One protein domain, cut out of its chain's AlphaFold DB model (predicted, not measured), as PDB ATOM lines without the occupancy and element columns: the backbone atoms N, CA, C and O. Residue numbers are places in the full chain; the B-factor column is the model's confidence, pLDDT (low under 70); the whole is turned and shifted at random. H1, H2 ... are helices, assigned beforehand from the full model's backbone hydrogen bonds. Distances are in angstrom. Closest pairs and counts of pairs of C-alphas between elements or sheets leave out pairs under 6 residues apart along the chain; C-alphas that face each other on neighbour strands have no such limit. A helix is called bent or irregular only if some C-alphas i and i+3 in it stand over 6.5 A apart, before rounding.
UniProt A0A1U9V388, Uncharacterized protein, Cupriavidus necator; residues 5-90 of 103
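Overview. This is residues 5 to 90 of the 103 residues of an uncharacterized protein of Cupriavidus necator (UniProt A0A1U9V388). A helical hairpin of H1 and H2, side by side, stands with its open end on one long helix, H4, and a shorter helix, H3, folds back along the first part of H4. The tip of the hairpin, residues 23 to 28, of which 26 to 28 belong to H2, sticks out on one side, and residues 81 to 90, of which 81 to 89 belong to H4, stick out along the longest axis. The printed part has 86 residues with four named helices, in the order H1, H2, H3, H4, and no named strand; the class is all helix. It is only just compact, close to loose, with a radius of gyration of the C-alphas of 14.4 A, and its flat outline spans 49 by 34 by 17 A.

Arrangement. Begin with H1, residues 5 to 22, and look for its kink of 32 degrees near residue 16. H1 is irregular, with C-alphas 17 and 20 standing 7.2 A apart, and its line is a rough one. Go on to H2, residues 26 to 40, which forms a hairpin with H1: they touch, opposite ways at a shallow tilt of 9 degrees, and their closest C-alphas, those of Ser 8 and Ser 40, are 4.5 A apart. Next comes H3, residues 43 to 57; it forms a hairpin with H2, which it only just touches, with 3 pairs of C-alphas within 8 A, the closest being those of Val 38 and Arg 46 at 5.8 A. Their tilt is steep, 39 degrees, opposite ways. H1 and H3 are apart. Last comes H4, residues 59 to 89; H2 and H4 are both hubs, each touching the three other helices. H3 and H4 form a hairpin at a shallow tilt of 27 degrees, opposite ways, closest at the C-alphas of Thr 54 and Ala 62, 5.2 A. H2 touches H4 with residues 34 to 40 alone, closest at the C-alphas of Ala 39 and Gly 69, 4.4 A, at a steep tilt of 66 degrees, the same way. H1 touches H4 with residues 7 to 11 alone, closest at the C-alphas of Ile 7 and Val 76, 6.6 A, about perpendicular at 73 degrees, only just past steep. The helix packing is part aligned, part crossed, with 2 of the 5 touching pairs at a shallow tilt. In H2, H3 and H4 every O i to N i+4 pair is within hydrogen-bond range; in H1, 11 of 14 are.

Along the chain. Find C-alpha 5 at (197.869, 189.037, 158.860), where H1 begins its 25.3 A. H2 measures 20.6 A from its first to its last C-alpha, and H3 20.5 A. Find C-alpha 59 at (170.817, 183.452, 154.654); from there H4 runs 44.4 A to C-alpha 89 at (204.640, 192.970, 181.803).

Size, cuts and confidence. The C-alphas farthest apart are those of Gln 56 and His 90, at 49.0 A. The printed part has no cut, and its three links are tight. The mean pLDDT of the printed part is 93.6, and residue 90 alone is under 70.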
ATOM      1  N   SER A   5     196.841 190.064 159.049       90.88
ATOM      2  CA  SER A   5     197.869 189.037 158.860       90.88
ATOM      3  C   SER A   5     198.217 188.294 160.154       90.88
ATOM      4  O   SER A   5     198.351 187.072 160.143       90.88
ATOM      5  N   GLU A   6     198.309 189.000 161.282       93.81
ATOM      6  CA  GLU A   6     198.599 188.406 162.590       93.81
ATOM      7  C   GLU A   6     197.414 187.578 163.101       93.81
ATOM      8  O   GLU A   6     197.590 186.463 163.595       93.81
ATOM      9  N   ILE A   7     196.192 188.088 162.914       93.56
ATOM     10  CA  ILE A   7     194.956 187.361 163.230       93.56
ATOM     11  C   ILE A   7     194.878 186.077 162.393       93.56
ATOM     12  O   ILE A   7     194.629 185.002 162.939       93.56
ATOM     13  N   SER A   8     195.132 186.170 161.086       94.69
ATOM     14  CA  SER A   8     195.135 185.027 160.168       94.69
ATOM     15  C   SER A   8     196.176 183.975 160.565       94.69
ATOM     16  O   SER A   8     195.846 182.794 160.696       94.69
ATOM     17  N   ALA A   9     197.408 184.393 160.870       95.50
ATOM     18  CA  ALA A   9     198.467 183.493 161.323       95.50
ATOM     19  C   ALA A   9     198.108 182.788 162.644       95.50
ATOM     20  O   ALA A   9     198.315 181.581 162.793       95.50
ATOM     21  N   ALA A  10     197.516 183.512 163.595       96.31
ATOM     22  CA  ALA A  10     197.075 182.940 164.862       96.31
ATOM     23  C   ALA A  10     195.915 181.944 164.685       96.31
ATOM     24  O   ALA A  10     195.891 180.901 165.344       96.31
ATOM     25  N   ILE A  11     194.984 182.214 163.765       96.56
ATOM     26  CA  ILE A  11     193.924 181.270 163.385       96.56
ATOM     27  C   ILE A  11     194.530 180.009 162.755       96.56
ATOM     28  O   ILE A  11     194.147 178.901 163.133       96.56
ATOM     29  N   ALA A  12     195.504 180.146 161.850       96.88
ATOM     30  CA  ALA A  12     196.181 179.004 161.237       96.88
ATOM     31  C   ALA A  12     196.883 178.126 162.291       96.88
ATOM     32  O   ALA A  12     196.700 176.906 162.306       96.88
ATOM     33  N   ALA A  13     197.602 178.739 163.237       96.38
ATOM     34  CA  ALA A  13     198.227 178.024 164.350       96.38
ATOM     35  C   ALA A  13     197.192 177.309 165.243       96.38
ATOM     36  O   ALA A  13     197.400 176.169 165.668       96.38
ATOM     37  N   MET A  14     196.045 177.949 165.495       95.69
ATOM     38  CA  MET A  14     194.930 177.353 166.235       95.69
ATOM     39  C   MET A  14     194.363 176.118 165.522       95.69
ATOM     40  O   MET A  14     194.137 175.098 166.178       95.69
ATOM     41  N   LEU A  15     194.190 176.168 164.197       96.38
ATOM     42  CA  LEU A  15     193.726 175.024 163.409       96.38
ATOM     43  C   LEU A  15     194.711 173.852 163.491       96.38
ATOM     44  O   LEU A  15     194.295 172.737 163.803       96.38
ATOM     45  N   VAL A  16     196.010 174.099 163.294       96.25
ATOM     46  CA  VAL A  16     197.049 173.057 163.402       96.25
ATOM     47  C   VAL A  16     196.988 172.368 164.766       96.25
ATOM     48  O   VAL A  16     196.944 171.140 164.837       96.25
ATOM     49  N   ARG A  17     196.886 173.146 165.850       94.81
ATOM     50  CA  ARG A  17     196.800 172.611 167.215       94.81
ATOM     51  C   ARG A  17     195.532 171.788 167.458       94.81
ATOM     52  O   ARG A  17     195.573 170.817 168.207       94.81
ATOM     53  N   ARG A  18     194.402 172.179 166.864       94.25
ATOM     54  CA  ARG A  18     193.112 171.496 167.053       94.25
ATOM     55  C   ARG A  18     192.938 170.271 166.169       94.25
ATOM     56  O   ARG A  18     192.136 169.414 166.523       94.25
ATOM     57  N   ARG A  19     193.679 170.146 165.064       93.88
ATOM     58  CA  ARG A  19     193.534 169.051 164.091       93.88
ATOM     59  C   ARG A  19     193.429 167.647 164.719       93.88
ATOM     60  O   ARG A  19     192.532 166.916 164.296       93.88
ATOM     61  N   PRO A  20     194.237 167.258 165.728       95.69
ATOM     62  CA  PRO A  20     194.143 165.928 166.335       95.69
ATOM     63  C   PRO A  20     192.796 165.644 167.016       95.69
ATOM     64  O   PRO A  20     192.322 164.514 166.981       95.69
ATOM     65  N   MET A  21     192.141 166.667 167.579       95.00
ATOM     66  CA  MET A  21     190.859 166.532 168.292       95.00
ATOM     67  C   MET A  21     189.683 166.208 167.360       95.00
ATOM     68  O   MET A  21     188.620 165.814 167.824       95.00
ATOM     69  N   TYR A  22     189.863 166.387 166.050       94.44
ATOM     70  CA  TYR A  22     188.828 166.186 165.035       94.44
ATOM     71  C   TYR A  22     189.111 164.983 164.128       94.44
ATOM     72  O   TYR A  22     188.488 164.864 163.070       94.44
ATOM     73  N   LYS A  23     190.049 164.101 164.509       92.38
ATOM     74  CA  LYS A  23     190.474 162.945 163.701       92.38
ATOM     75  C   LYS A  23     189.285 162.120 163.193       92.38
ATOM     76  O   LYS A  23     189.229 161.818 162.006       92.38
ATOM     77  N   ASP A  24     188.317 161.859 164.065       95.31
ATOM     78  CA  ASP A  24     187.153 161.014 163.774       95.31
ATOM     79  C   ASP A  24     185.888 161.827 163.423       95.31
ATOM     80  O   ASP A  24     184.794 161.284 163.299       95.31
ATOM     81  N   MET A  25     186.017 163.149 163.243       95.81
ATOM     82  CA  MET A  25     184.895 164.072 163.021       95.81
ATOM     83  C   MET A  25     185.122 164.984 161.797       95.81
ATOM     84  O   MET A  25     185.220 166.210 161.927       95.81
ATOM     85  N   PRO A  26     185.169 164.433 160.567       93.25
ATOM     86  CA  PRO A  26     185.517 165.194 159.362       93.25
ATOM     87  C   PRO A  26     184.485 166.267 158.983       93.25
ATOM     88  O   PRO A  26     184.831 167.260 158.344       93.25
ATOM     89  N   ALA A  27     183.213 166.090 159.348       93.62
ATOM     90  CA  ALA A  27     182.184 167.113 159.155       93.62
ATOM     91  C   ALA A  27     182.391 168.305 160.105       93.62
ATOM     92  O   ALA A  27     182.413 169.451 159.660       93.62
ATOM     93  N   ALA A  28     182.637 168.036 161.391       93.94
ATOM     94  CA  ALA A  28     182.913 169.081 162.373       93.94
ATOM     95  C   ALA A  28     184.210 169.841 162.045       93.94
ATOM     96  O   ALA A  28     184.249 171.064 162.159       93.94
ATOM     97  N   TRP A  29     185.239 169.138 161.554       95.44
ATOM     98  CA  TRP A  29     186.468 169.774 161.078       95.44
ATOM     99  C   TRP A  29     186.212 170.739 159.919       95.44
ATOM    100  O   TRP A  29     186.690 171.869 159.947       95.44
ATOM    101  N   ARG A  30     185.431 170.320 158.914       94.50
ATOM    102  CA  ARG A  30     185.078 171.179 157.773       94.50
ATOM    103  C   ARG A  30     184.336 172.436 158.219       94.50
ATOM    104  O   ARG A  30     184.708 173.525 157.796       94.50
ATOM    105  N   ASN A  31     183.366 172.297 159.123       93.31
ATOM    106  CA  ASN A  31     182.621 173.436 159.664       93.31
ATOM    107  C   ASN A  31     183.538 174.415 160.418       93.31
ATOM    108  O   ASN A  31     183.409 175.628 160.260       93.31
ATOM    109  N   LEU A  32     184.492 173.899 161.204       94.88
ATOM    110  CA  LEU A  32     185.490 174.730 161.879       94.88
ATOM    111  C   LEU A  32     186.395 175.451 160.872       94.88
ATOM    112  O   LEU A  32     186.643 176.642 161.030       94.88
ATOM    113  N   CYS A  33     186.882 174.752 159.845       96.44
ATOM    114  CA  CYS A  33     187.721 175.343 158.803       96.44
ATOM    115  C   CYS A  33     187.000 176.452 158.034       96.44
ATOM    116  O   CYS A  33     187.600 177.489 157.770       96.44
ATOM    117  N   GLU A  34     185.724 176.259 157.704       95.75
ATOM    118  CA  GLU A  34     184.927 177.263 156.999       95.75
ATOM    119  C   GLU A  34     184.735 178.521 157.858       95.75
ATOM    120  O   GLU A  34     185.015 179.634 157.411       95.75
ATOM    121  N   ALA A  35     184.370 178.359 159.132       96.75
ATOM    122  CA  ALA A  35     184.261 179.482 160.062       96.75
ATOM    123  C   ALA A  35     185.617 180.175 160.306       96.75
ATOM    124  O   ALA A  35     185.692 181.403 160.390       96.75
ATOM    125  N   ALA A  36     186.708 179.408 160.382       96.56
ATOM    126  CA  ALA A  36     188.061 179.936 160.531       96.56
ATOM    127  C   ALA A  36     188.520 180.717 159.291       96.56
ATOM    128  O   ALA A  36     189.168 181.754 159.432       96.56
ATOM    129  N   HIS A  37     188.137 180.276 158.089       96.38
ATOM    130  CA  HIS A  37     188.372 181.027 156.860       96.38
ATOM    131  C   HIS A  37     187.694 182.399 156.936       96.38
ATOM    132  O   HIS A  37     188.377 183.417 156.839       96.38
ATOM    133  N   VAL A  38     186.395 182.443 157.251       96.56
ATOM    134  CA  VAL A  38     185.638 183.696 157.451       96.56
ATOM    135  C   VAL A  38     186.298 184.606 158.496       96.56
ATOM    136  O   VAL A  38     186.370 185.820 158.303       96.56
ATOM    137  N   ALA A  39     186.808 184.039 159.593       96.81
ATOM    138  CA  ALA A  39     187.483 184.786 160.655       96.81
ATOM    139  C   ALA A  39     188.827 185.402 160.214       96.81
ATOM    140  O   ALA A  39     189.179 186.496 160.668       96.81
ATOM    141  N   SER A  40     189.556 184.704 159.337       95.81
ATOM    142  CA  SER A  40     190.871 185.108 158.817       95.81
ATOM    143  C   SER A  40     190.812 186.191 157.738       95.81
ATOM    144  O   SER A  40     191.811 186.865 157.499       95.81
ATOM    145  N   LEU A  41     189.653 186.378 157.098       95.62
ATOM    146  CA  LEU A  41     189.477 187.370 156.042       95.62
ATOM    147  C   LEU A  41     189.444 188.806 156.602       95.62
ATOM    148  O   LEU A  41     188.854 189.036 157.666       95.62
ATOM    149  N   PRO A  42     189.997 189.791 155.868       92.94
ATOM    150  CA  PRO A  42     189.756 191.202 156.154       92.94
ATOM    151  C   PRO A  42     188.273 191.539 155.957       92.94
ATOM    152  O   PRO A  42     187.542 190.829 155.259       92.94
ATOM    153  N   GLU A  43     187.815 192.636 156.559       91.00
ATOM    154  CA  GLU A  43     186.384 192.946 156.665       91.00
ATOM    155  C   GLU A  43     185.649 192.975 155.315       91.00
ATOM    156  O   GLU A  43     184.609 192.328 155.177       91.00
ATOM    157  N   ALA A  44     186.223 193.637 154.306       93.00
ATOM    158  CA  ALA A  44     185.634 193.716 152.970       93.00
ATOM    159  C   ALA A  44     185.511 192.335 152.299       93.00
ATOM    160  O   ALA A  44     184.458 191.988 151.760       93.00
ATOM    161  N   ALA A  45     186.557 191.505 152.384       94.75
ATOM    162  CA  ALA A  45     186.547 190.159 151.808       94.75
ATOM    163  C   ALA A  45     185.571 189.231 152.546       94.75
ATOM    164  O   ALA A  45     184.880 188.426 151.923       94.75
ATOM    165  N   ARG A  46     185.456 189.380 153.871       95.44
ATOM    166  CA  ARG A  46     184.487 188.643 154.686       95.44
ATOM    167  C   ARG A  46     183.049 188.971 154.282       95.44
ATOM    168  O   ARG A  46     182.238 188.058 154.153       95.44
ATOM    169  N   ALA A  47     182.734 190.250 154.073       95.12
ATOM    170  CA  ALA A  47     181.411 190.676 153.625       95.12
ATOM    171  C   ALA A  47     181.066 190.100 152.239       95.12
ATOM    172  O   ALA A  47     179.981 189.546 152.059       95.12
ATOM    173  N   ALA A  48     182.010 190.146 151.292       96.88
ATOM    174  CA  ALA A  48     181.832 189.570 149.957       96.88
ATOM    175  C   ALA A  48     181.617 188.043 149.996       96.88
ATOM    176  O   ALA A  48     180.719 187.516 149.333       96.88
ATOM    177  N   PHE A  49     182.391 187.333 150.824       95.75
ATOM    178  CA  PHE A  49     182.238 185.892 151.019       95.75
ATOM    179  C   PHE A  49     180.860 185.544 151.595       95.75
ATOM    180  O   PHE A  49     180.152 184.706 151.044       95.75
ATOM    181  N   LEU A  50     180.435 186.222 152.666       95.69
ATOM    182  CA  LEU A  50     179.132 185.978 153.292       95.69
ATOM    183  C   LEU A  50     177.960 186.321 152.363       95.69
ATOM    184  O   LEU A  50     176.949 185.621 152.385       95.69
ATOM    185  N   SER A  51     178.098 187.348 151.520       96.56
ATOM    186  CA  SER A  51     177.119 187.656 150.471       96.56
ATOM    187  C   SER A  51     176.985 186.492 149.484       96.56
ATOM    188  O   SER A  51     175.887 185.996 149.240       96.56
ATOM    189  N   THR A  52     178.116 185.949 149.026       96.62
ATOM    190  CA  THR A  52     178.147 184.776 148.136       96.62
ATOM    191  C   THR A  52     177.498 183.550 148.787       96.62
ATOM    192  O   THR A  52     176.665 182.884 148.170       96.62
ATOM    193  N   VAL A  53     177.816 183.275 150.056       95.75
ATOM    194  CA  VAL A  53     177.193 182.185 150.825       95.75
ATOM    195  C   VAL A  53     175.685 182.395 150.951       95.75
ATOM    196  O   VAL A  53     174.930 181.437 150.810       95.75
ATOM    197  N   THR A  54     175.241 183.631 151.183       96.88
ATOM    198  CA  THR A  54     173.816 183.966 151.289       96.88
ATOM    199  C   THR A  54     173.081 183.601 150.004       96.88
ATOM    200  O   THR A  54     172.037 182.955 150.065       96.88
ATOM    201  N   THR A  55     173.649 183.943 148.845       96.56
ATOM    202  CA  THR A  55     173.067 183.625 147.534       96.56
ATOM    203  C   THR A  55     173.080 182.126 147.228       96.56
ATOM    204  O   THR A  55     172.112 181.610 146.683       96.56
ATOM    205  N   GLN A  56     174.156 181.411 147.565       95.94
ATOM    206  CA  GLN A  56     174.335 180.010 147.159       95.94
ATOM    207  C   GLN A  56     173.724 178.994 148.131       95.94
ATOM    208  O   GLN A  56     173.254 177.940 147.712       95.94
ATOM    209  N   ARG A  57     173.781 179.272 149.437       95.44
ATOM    210  CA  ARG A  57     173.443 178.329 150.523       95.44
ATOM    211  C   ARG A  57     172.374 178.867 151.476       95.44
ATOM    212  O   ARG A  57     172.028 178.192 152.449       95.44
ATOM    213  N   GLY A  58     171.868 180.067 151.213       96.62
ATOM    214  CA  GLY A  58     170.830 180.717 152.000       96.62
ATOM    215  C   GLY A  58     171.358 181.551 153.168       96.62
ATOM    216  O   GLY A  58     172.473 181.369 153.670       96.62
ATOM    217  N   ALA A  59     170.505 182.471 153.618       95.00
ATOM    218  CA  ALA A  59     170.817 183.452 154.654       95.00
ATOM    219  C   ALA A  59     171.123 182.824 156.021       95.00
ATOM    220  O   ALA A  59     171.999 183.310 156.729       95.00
ATOM    221  N   ASP A  60     170.457 181.726 156.378       96.50
ATOM    222  CA  ASP A  60     170.691 181.039 157.651       96.50
ATOM    223  C   ASP A  60     172.115 180.456 157.735       96.50
ATOM    224  O   ASP A  60     172.826 180.645 158.723       96.50
ATOM    225  N   THR A  61     172.583 179.820 156.657       93.69
ATOM    226  CA  THR A  61     173.959 179.312 156.570       93.69
ATOM    227  C   THR A  61     174.976 180.448 156.681       93.69
ATOM    228  O   THR A  61     175.969 180.333 157.402       93.69
ATOM    229  N   ALA A  62     174.725 181.562 155.988       95.81
ATOM    230  CA  ALA A  62     175.586 182.736 156.050       95.81
ATOM    231  C   ALA A  62     175.616 183.355 157.455       95.81
ATOM    232  O   ALA A  62     176.687 183.725 157.936       95.81
ATOM    233  N   LEU A  63     174.470 183.419 158.139       95.88
ATOM    234  CA  LEU A  63     174.376 183.926 159.505       95.88
ATOM    235  C   LEU A  63     175.195 183.063 160.469       95.88
ATOM    236  O   LEU A  63     176.055 183.591 161.173       95.88
ATOM    237  N   ARG A  64     175.021 181.738 160.423       95.50
ATOM    238  CA  ARG A  64     175.786 180.805 161.265       95.50
ATOM    239  C   ARG A  64     177.294 180.934 161.045       95.50
ATOM    240  O   ARG A  64     178.065 180.952 162.005       95.50
ATOM    241  N   LEU A  65     177.730 181.078 159.792       95.25
ATOM    242  CA  LEU A  65     179.143 181.296 159.470       95.25
ATOM    243  C   LEU A  65     179.663 182.647 159.957       95.25
ATOM    244  O   LEU A  65     180.784 182.722 160.464       95.25
ATOM    245  N   ARG A  66     178.856 183.704 159.838       95.94
ATOM    246  CA  ARG A  66     179.192 185.036 160.342       95.94
ATOM    247  C   ARG A  66     179.402 185.015 161.852       95.94
ATOM    248  O   ARG A  66     180.416 185.525 162.321       95.94
ATOM    249  N   GLU A  67     178.469 184.440 162.604       97.19
ATOM    250  CA  GLU A  67     178.522 184.388 164.068       97.19
ATOM    251  C   GLU A  67     179.699 183.544 164.555       97.19
ATOM    252  O   GLU A  67     180.489 183.980 165.397       97.19
ATOM    253  N   HIS A  68     179.878 182.360 163.970       96.50
ATOM    254  CA  HIS A  68     180.970 181.474 164.345       96.50
ATOM    255  C   HIS A  68     182.334 182.084 163.989       96.50
ATOM    256  O   HIS A  68     183.247 182.093 164.818       96.50
ATOM    257  N   GLY A  69     182.467 182.670 162.795       96.56
ATOM    258  CA  GLY A  69     183.676 183.380 162.383       96.56
ATOM    259  C   GLY A  69     183.984 184.588 163.276       96.56
ATOM    260  O   GLY A  69     185.135 184.789 163.668       96.56
ATOM    261  N   ALA A  70     182.965 185.361 163.668       96.25
ATOM    262  CA  ALA A  70     183.123 186.477 164.601       96.25
ATOM    263  C   ALA A  70     183.611 186.003 165.978       96.25
ATOM    264  O   ALA A  70     184.544 186.590 166.527       96.25
ATOM    265  N   SER A  71     183.053 184.907 166.498       97.06
ATOM    266  CA  SER A  71     183.480 184.306 167.766       97.06
ATOM    267  C   SER A  71     184.935 183.823 167.719       97.06
ATOM    268  O   SER A  71     185.719 184.109 168.628       97.06
ATOM    269  N   ILE A  72     185.347 183.152 166.636       96.50
ATOM    270  CA  ILE A  72     186.745 182.727 166.443       96.50
ATOM    271  C   ILE A  72     187.672 183.945 166.431       96.50
ATOM    272  O   ILE A  72     188.664 183.971 167.162       96.50
ATOM    273  N   ARG A  73     187.336 184.970 165.640       96.31
ATOM    274  CA  ARG A  73     188.152 186.181 165.519       96.31
ATOM    275  C   ARG A  73     188.270 186.923 166.849       96.31
ATOM    276  O   ARG A  73     189.375 187.307 167.216       96.31
ATOM    277  N   ALA A  74     187.172 187.080 167.588       95.69
ATOM    278  CA  ALA A  74     187.170 187.728 168.900       95.69
ATOM    279  C   ALA A  74     188.061 186.983 169.905       95.69
ATOM    280  O   ALA A  74     188.883 187.600 170.581       95.69
ATOM    281  N   ASN A  75     187.962 185.651 169.953       95.56
ATOM    282  CA  ASN A  75     188.806 184.827 170.818       95.56
ATOM    283  C   ASN A  75     190.295 184.945 170.472       95.56
ATOM    284  O   ASN A  75     191.128 185.036 171.371       95.56
ATOM    285  N   VAL A  76     190.635 184.971 169.182       95.00
ATOM    286  CA  VAL A  76     192.023 185.135 168.728       95.00
ATOM    287  C   VAL A  76     192.550 186.532 169.036       95.00
ATOM    288  O   VAL A  76     193.659 186.657 169.546       95.00
ATOM    289  N   VAL A  77     191.763 187.578 168.788       94.50
ATOM    290  CA  VAL A  77     192.131 188.959 169.132       94.50
ATOM    291  C   VAL A  77     192.368 189.103 170.634       94.50
ATOM    292  O   VAL A  77     193.368 189.699 171.031       94.50
ATOM    293  N   ARG A  78     191.505 188.508 171.470       94.12
ATOM    294  CA  ARG A  78     191.701 188.461 172.924       94.12
ATOM    295  C   ARG A  78     193.010 187.761 173.287       94.12
ATOM    296  O   ARG A  78     193.819 188.346 173.994       94.12
ATOM    297  N   PHE A  79     193.258 186.569 172.745       92.88
ATOM    298  CA  PHE A  79     194.497 185.822 172.982       92.88
ATOM    299  C   PHE A  79     195.753 186.613 172.581       92.88
ATOM    300  O   PHE A  79     196.735 186.642 173.319       92.88
ATOM    301  N   LEU A  80     195.736 187.274 171.420       93.00
ATOM    302  CA  LEU A  80     196.857 188.094 170.959       93.00
ATOM    303  C   LEU A  80     197.055 189.335 171.838       93.00
ATOM    304  O   LEU A  80     198.193 189.712 172.118       93.00
ATOM    305  N   SER A  81     195.962 189.938 172.307       91.50
ATOM    306  CA  SER A  81     195.999 191.069 173.235       91.50
ATOM    307  C   SER A  81     196.615 190.652 174.571       91.50
ATOM    308  O   SER A  81     197.558 191.288 175.032       91.50
ATOM    309  N   GLU A  82     196.153 189.542 175.153       90.62
ATOM    310  CA  GLU A  82     196.691 188.954 176.390       90.62
ATOM    311  C   GLU A  82     198.178 188.608 176.246       90.62
ATOM    312  O   GLU A  82     198.992 188.973 177.093       90.62
ATOM    313  N   ARG A  83     198.566 187.973 175.132       88.19
ATOM    314  CA  ARG A  83     199.967 187.641 174.847       88.19
ATOM    315  C   ARG A  83     200.846 188.888 174.783       88.19
ATOM    316  O   ARG A  83     201.957 188.872 175.310       88.19
ATOM    317  N   ARG A  84     200.359 189.959 174.151       86.50
ATOM    318  CA  ARG A  84     201.078 191.233 174.069       86.50
ATOM    319  C   ARG A  84     201.220 191.881 175.445       86.50
ATOM    320  O   ARG A  84     202.315 192.310 175.780       86.50
ATOM    321  N   MET A  85     200.154 191.909 176.245       84.19
ATOM    322  CA  MET A  85     200.198 192.457 177.607       84.19
ATOM    323  C   MET A  85     201.184 191.684 178.487       84.19
ATOM    324  O   MET A  85     202.004 192.300 179.160       84.19
ATOM    325  N   ASN A  86     201.182 190.352 178.418       82.69
ATOM    326  CA  ASN A  86     202.126 189.524 179.170       82.69
ATOM    327  C   ASN A  86     203.581 189.770 178.746       82.69
ATOM    328  O   ASN A  86     204.450 189.863 179.608       82.69
ATOM    329  N   ALA A  87     203.844 189.934 177.445       78.56
ATOM    330  CA  ALA A  87     205.172 190.286 176.941       78.56
ATOM    331  C   ALA A  87     205.622 191.696 177.369       78.56
ATOM    332  O   ALA A  87     206.810 191.926 177.561       78.56
ATOM    333  N   CYS A  88     204.692 192.640 177.542       73.50
ATOM    334  CA  CYS A  88     204.996 193.968 178.081       73.50
ATOM    335  C   CYS A  88     205.223 193.957 179.601       73.50
ATOM    336  O   CYS A  88     206.010 194.757 180.095       73.50
ATOM    337  N   MET A  89     204.537 193.077 180.338       73.25
ATOM    338  CA  MET A  89     204.640 192.970 181.803       73.25
ATOM    339  C   MET A  89     205.835 192.132 182.264       73.25
ATOM    340  O   MET A  89     206.306 192.304 183.381       73.25
ATOM    341  N   HIS A  90     206.326 191.237 181.409       59.62
ATOM    342  CA  HIS A  90     207.615 190.576 181.570       59.62
ATOM    343  C   HIS A  90     208.529 191.064 180.446       59.62
ATOM    344  O   HIS A  90     208.723 190.328 179.472       59.62
TER     345      HIS A  90